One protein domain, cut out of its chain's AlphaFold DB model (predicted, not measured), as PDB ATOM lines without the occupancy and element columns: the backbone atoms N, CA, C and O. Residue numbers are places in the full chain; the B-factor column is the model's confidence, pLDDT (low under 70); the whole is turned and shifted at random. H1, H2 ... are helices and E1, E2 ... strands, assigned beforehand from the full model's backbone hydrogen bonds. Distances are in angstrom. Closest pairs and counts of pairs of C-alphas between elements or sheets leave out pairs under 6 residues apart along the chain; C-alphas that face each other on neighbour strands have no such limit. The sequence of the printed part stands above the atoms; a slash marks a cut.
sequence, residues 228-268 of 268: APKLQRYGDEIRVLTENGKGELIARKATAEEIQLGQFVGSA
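Overview. This is residues 228 to 268 of the 268 residues of an uncharacterized protein of Hyphomonas sp (UniProt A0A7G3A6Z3). A small, strongly twisted sheet of three strands, E1, E2 and E3, has one short helix, H1, over one of its faces. After H1 the chain comes back beside E1, where residues 263 to 264 pair with residues 230 to 231 as a short parallel addition to that edge, and the turns at residues 235 to 236 and 244 to 248 lie toward opposite ends of the model. The printed part has 41 residues with three named strands and then one named helix along the chain; the sheet's order is E1, E2, E3, antiparallel throughout, and the class is mixed, helices and strands. The whole is compact, with a radius of gyration of the C-alphas of 9.7 A, and rounded, spanning 27 by 21 by 15 A.

Along the chain. Find C-alpha 230 at (294.333, 358.673, 323.515); from there E1 runs through residues 230 to 234, 12.9 A long. After a tight link of 2 residues, E2 begins at Glu 237, with its C-alpha at (295.736, 363.132, 310.709), and runs to Glu 243, 18.8 A away. E3 takes residues 249 to 253 and covers 13.3 A. H1 takes residues 256 to 261, ending with C-alpha 261 at (303.488, 356.835, 323.241), 8.8 A from its first.

Arrangement. Look first at the sheet, a meander, each strand the antiparallel neighbour of the one before. E1 and E2 form a hairpin, their directions at 137 degrees; look for N 232 and O 239, 2.9 A apart, and N 234 and O 237, 2.8 A apart, within hydrogen-bond range. E2 and E3 form the next hairpin, at 144 degrees, with N 240 and O 252 at 2.8 A. E2 is the inner strand; E1 and E3 are edge strands. H1 is on the sheet, at a height over the sheet of 9.1 A. It only just lies over E2, on which 3 of its C-alphas fall, with 2 falling on E1. On the local plane it stands at 59 degrees to E2, only just slantwise to the strands. The closest C-alphas of E2 and H1 are those of Ile 238 and Ile 259, 7.3 A apart. In H1 every O i to N i+4 pair is within hydrogen-bond range.

Size, cuts and confidence. The two C-alphas farthest apart are those of Asp 236 and Lys 246, at 28.1 A. The printed part has no cut, and its links E1 to E2, E2 to E3 and E3 to H1 are tight. Residue 268 is the chain's last. The mean pLDDT of the printed part is 82.9; look for values under 70 at residue 228, residues 256 to 257, residues 260 to 261 and residues 267 to 268.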
ATOM      1  N   ALA A 228     298.712 357.769 328.831       67.19
ATOM      2  CA  ALA A 228     299.079 357.724 327.426       67.19
ATOM      3  C   ALA A 228     298.041 358.503 326.592       67.19
ATOM      4  O   ALA A 228     296.834 358.268 326.736       67.19
ATOM      5  N   PRO A 229     298.480 359.405 325.696       79.88
ATOM      6  CA  PRO A 229     297.580 360.186 324.861       79.88
ATOM      7  C   PRO A 229     296.631 359.255 324.106       79.88
ATOM      8  O   PRO A 229     297.066 358.369 323.371       79.88
ATOM      9  N   LYS A 230     295.323 359.425 324.288       87.81
ATOM     10  CA  LYS A 230     294.333 358.673 323.515       87.81
ATOM     11  C   LYS A 230     294.359 359.195 322.086       87.81
ATOM     12  O   LYS A 230     294.028 360.351 321.853       87.81
ATOM     13  N   LEU A 231     294.788 358.368 321.143       90.00
ATOM     14  CA  LEU A 231     294.920 358.738 319.741       90.00
ATOM     15  C   LEU A 231     293.679 358.316 318.960       90.00
ATOM     16  O   LEU A 231     293.178 357.207 319.125       90.00
ATOM     17  N   GLN A 232     293.221 359.167 318.057       93.25
ATOM     18  CA  GLN A 232     292.178 358.834 317.093       93.25
ATOM     19  C   GLN A 232     292.614 359.298 315.703       93.25
ATOM     20  O   GLN A 232     293.195 360.379 315.551       93.25
ATOM     21  N   ARG A 233     292.378 358.460 314.685       93.19
ATOM     22  CA  ARG A 233     292.623 358.831 313.285       93.19
ATOM     23  C   ARG A 233     291.453 359.661 312.767       93.19
ATOM     24  O   ARG A 233     290.305 359.260 312.919       93.19
ATOM     25  N   TYR A 234     291.764 360.790 312.144       89.81
ATOM     26  CA  TYR A 234     290.826 361.681 311.467       89.81
ATOM     27  C   TYR A 234     291.329 361.907 310.039       89.81
ATOM     28  O   TYR A 234     292.139 362.803 309.796       89.81
ATOM     29  N   GLY A 235     290.890 361.061 309.102       90.38
ATOM     30  CA  GLY A 235     291.475 361.012 307.759       90.38
ATOM     31  C   GLY A 235     292.971 360.684 307.831       90.38
ATOM     32  O   GLY A 235     293.351 359.684 308.441       90.38
ATOM     33  N   ASP A 236     293.804 361.563 307.274       91.81
ATOM     34  CA  ASP A 236     295.269 361.426 307.267       91.81
ATOM     35  C   ASP A 236     295.951 361.977 308.537       91.81
ATOM     36  O   ASP A 236     297.169 361.877 308.693       91.81
ATOM     37  N   GLU A 237     295.192 362.566 309.472       91.12
ATOM     38  CA  GLU A 237     295.736 363.132 310.709       91.12
ATOM     39  C   GLU A 237     295.548 362.202 311.915       91.12
ATOM     40  O   GLU A 237     294.488 361.610 312.125       91.12
ATOM     41  N   ILE A 238     296.565 362.139 312.780       90.38
ATOM     42  CA  ILE A 238     296.453 361.538 314.114       90.38
ATOM     43  C   ILE A 238     296.221 362.665 315.120       90.38
ATOM     44  O   ILE A 238     297.006 363.618 315.197       90.38
ATOM     45  N   ARG A 239     295.142 362.559 315.900       94.31
ATOM     46  CA  ARG A 239     294.790 363.535 316.936       94.31
ATOM     47  C   ARG A 239     294.805 362.905 318.318       94.31
ATOM     48  O   ARG A 239     294.409 361.755 318.477       94.31
ATOM     49  N   VAL A 240     295.246 363.676 319.307       92.19
ATOM     50  CA  VAL A 240     295.102 363.344 320.724       92.19
ATOM     51  C   VAL A 240     293.737 363.826 321.191       92.19
ATOM     52  O   VAL A 240     293.406 365.001 321.022       92.19
ATOM     53  N   LEU A 241     292.978 362.921 321.796       91.38
ATOM     54  CA  LEU A 241     291.776 363.206 322.558       91.38
ATOM     55  C   LEU A 241     292.180 363.577 323.984       91.38
ATOM     56  O   LEU A 241     292.660 362.736 324.746       91.38
ATOM     57  N   THR A 242     291.973 364.837 324.344       88.38
ATOM     58  CA  THR A 242     292.095 365.315 325.724       88.38
ATOM     59  C   THR A 242     290.740 365.795 326.209       88.38
ATOM     60  O   THR A 242     289.987 366.388 325.446       88.38
ATOM     61  N   GLU A 243     290.428 365.566 327.474       88.06
ATOM     62  CA  GLU A 243     289.230 366.115 328.101       88.06
ATOM     63  C   GLU A 243     289.531 367.548 328.563       88.06
ATOM     64  O   GLU A 243     290.556 367.801 329.200       88.06
ATOM     65  N   ASN A 244     288.692 368.511 328.186       86.38
ATOM     66  CA  ASN A 244     288.824 369.877 328.680       86.38
ATOM     67  C   ASN A 244     288.317 369.974 330.134       86.38
ATOM     68  O   ASN A 244     287.687 369.059 330.659       86.38
ATOM     69  N   GLY A 245     288.533 371.116 330.797       77.94
ATOM     70  CA  GLY A 245     288.069 371.339 332.178       77.94
ATOM     71  C   GLY A 245     286.543 371.308 332.385       77.94
ATOM     72  O   GLY A 245     286.090 371.538 333.501       77.94
ATOM     73  N   LYS A 246     285.751 371.060 331.331       84.12
ATOM     74  CA  LYS A 246     284.289 370.902 331.359       84.12
ATOM     75  C   LYS A 246     283.830 369.465 331.075       84.12
ATOM     76  O   LYS A 246     282.627 369.227 331.041       84.12
ATOM     77  N   GLY A 247     284.753 368.528 330.866       84.81
ATOM     78  CA  GLY A 247     284.420 367.143 330.539       84.81
ATOM     79  C   GLY A 247     284.185 366.868 329.048       84.81
ATOM     80  O   GLY A 247     283.750 365.781 328.678       84.81
ATOM     81  N   GLU A 248     284.439 367.836 328.163       88.12
ATOM     82  CA  GLU A 248     284.275 367.645 326.718       88.12
ATOM     83  C   GLU A 248     285.581 367.130 326.106       88.12
ATOM     84  O   GLU A 248     286.665 367.659 326.375       88.12
ATOM     85  N   LEU A 249     285.487 366.124 325.235       88.06
ATOM     86  CA  LEU A 249     286.637 365.642 324.476       88.06
ATOM     87  C   LEU A 249     286.991 366.648 323.378       88.06
ATOM     88  O   LEU A 249     286.239 366.848 322.426       88.06
ATOM     89  N   ILE A 250     288.170 367.249 323.494       90.88
ATOM     90  CA  ILE A 250     288.786 368.065 322.453       90.88
ATOM     91  C   ILE A 250     289.867 367.249 321.738       90.88
ATOM     92  O   ILE A 250     290.692 366.579 322.362       90.88
ATOM     93  N   ALA A 251     289.863 367.315 320.409       93.00
ATOM     94  CA  ALA A 251     290.857 366.667 319.567       93.00
ATOM     95  C   ALA A 251     291.874 367.706 319.084       93.00
ATOM     96  O   ALA A 251     291.505 368.663 318.402       93.00
ATOM     97  N   ARG A 252     293.160 367.506 319.382       93.94
ATOM     98  CA  ARG A 252     294.251 368.323 318.823       93.94
ATOM     99  C   ARG A 252     295.231 367.471 318.039       93.94
ATOM    100  O   ARG A 252     295.337 366.276 318.285       93.94
ATOM    101  N   LYS A 253     295.975 368.082 317.117       93.75
ATOM    102  CA  LYS A 253     297.027 367.381 316.371       93.75
ATOM    103  C   LYS A 253     298.018 366.742 317.349       93.75
ATOM    104  O   LYS A 253     298.485 367.407 318.278       93.75
ATOM    105  N   ALA A 254     298.285 365.454 317.158       88.69
ATOM    106  CA  ALA A 254     299.234 364.727 317.981       88.69
ATOM    107  C   ALA A 254     300.664 365.149 317.628       88.69
ATOM    108  O   ALA A 254     301.011 365.293 316.452       88.69
ATOM    109  N   THR A 255     301.495 365.351 318.644       81.94
ATOM    110  CA  THR A 255     302.941 365.493 318.449       81.94
ATOM    111  C   THR A 255     303.562 364.142 318.083       81.94
ATOM    112  O   THR A 255     302.966 363.088 318.306       81.94
ATOM    113  N   ALA A 256     304.773 364.149 317.521       69.44
ATOM    114  CA  ALA A 256     305.472 362.912 317.157       69.44
ATOM    115  C   ALA A 256     305.687 361.978 318.363       69.44
ATOM    116  O   ALA A 256     305.558 360.761 318.235       69.44
ATOM    117  N   GLU A 257     305.959 362.560 319.531       61.06
ATOM    118  CA  GLU A 257     306.116 361.844 320.796       61.06
ATOM    119  C   GLU A 257     304.789 361.228 321.258       61.06
ATOM    120  O   GLU A 257     304.726 360.048 321.592       61.06
ATOM    121  N   GLU A 258     303.686 361.971 321.169       78.25
ATOM    122  CA  GLU A 258     302.362 361.454 321.523       78.25
ATOM    123  C   GLU A 258     301.877 360.367 320.572       78.25
ATOM    124  O   GLU A 258     301.210 359.438 321.010       78.25
ATOM    125  N   ILE A 259     302.236 360.435 319.288       79.06
ATOM    126  CA  ILE A 259     301.967 359.354 318.329       79.06
ATOM    127  C   ILE A 259     302.727 358.083 318.725       79.06
ATOM    128  O   ILE A 259     302.220 356.977 318.557       79.06
ATOM    129  N   GLN A 260     303.948 358.231 319.241       66.44
ATOM    130  CA  GLN A 260     304.793 357.107 319.634       66.44
ATOM    131  C   GLN A 260     304.339 356.461 320.949       66.44
ATOM    132  O   GLN A 260     304.451 355.244 321.100       66.44
ATOM    133  N   LEU A 261     303.852 357.271 321.891       66.56
ATOM    134  CA  LEU A 261     303.488 356.835 323.241       66.56
ATOM    135  C   LEU A 261     301.985 356.589 323.418       66.56
ATOM    136  O   LEU A 261     301.586 355.934 324.381       66.56
ATOM    137  N   GLY A 262     301.156 357.128 322.528       78.44
ATOM    138  CA  GLY A 262     299.708 357.131 322.650       78.44
ATOM    139  C   GLY A 262     299.036 355.815 322.274       78.44
ATOM    140  O   GLY A 262     299.595 354.947 321.601       78.44
ATOM    141  N   GLN A 263     297.795 355.659 322.724       82.25
ATOM    142  CA  GLN A 263     296.973 354.480 322.478       82.25
ATOM    143  C   GLN A 263     295.849 354.826 321.503       82.25
ATOM    144  O   GLN A 263     295.011 355.670 321.812       82.25
ATOM    145  N   PHE A 264     295.782 354.146 320.355       84.12
ATOM    146  CA  PHE A 264     294.665 354.314 319.426       84.12
ATOM    147  C   PHE A 264     293.353 353.793 320.031       84.12
ATOM    148  O   PHE A 264     293.272 352.643 320.465       84.12
ATOM    149  N   VAL A 265     292.326 354.640 320.047       87.19
ATOM    150  CA  VAL A 265     290.975 354.340 320.538       87.19
ATOM    151  C   VAL A 265     289.983 354.426 319.385       87.19
ATOM    152  O   VAL A 265     289.478 355.500 319.086       87.19
ATOM    153  N   GLY A 266     289.711 353.275 318.759       71.81
ATOM    154  CA  GLY A 266     288.692 353.107 317.716       71.81
ATOM    155  C   GLY A 266     288.973 353.856 316.402       71.81
ATOM    156  O   GLY A 266     289.479 354.974 316.379       71.81
ATOM    157  N   SER A 267     288.634 353.237 315.273       54.28
ATOM    158  CA  SER A 267     288.457 353.951 314.006       54.28
ATOM    159  C   SER A 267     287.029 354.495 313.968       54.28
ATOM    160  O   SER A 267     286.096 353.707 314.125       54.28
ATOM    161  N   ALA A 268     286.870 355.811 313.810       51.22
ATOM    162  CA  ALA A 268     285.599 356.376 313.356       51.22
ATOM    163  C   ALA A 268     285.439 356.130 311.851       51.22
ATOM    164  O   ALA A 268     286.485 356.138 311.158       51.22
TER     165      ALA A 268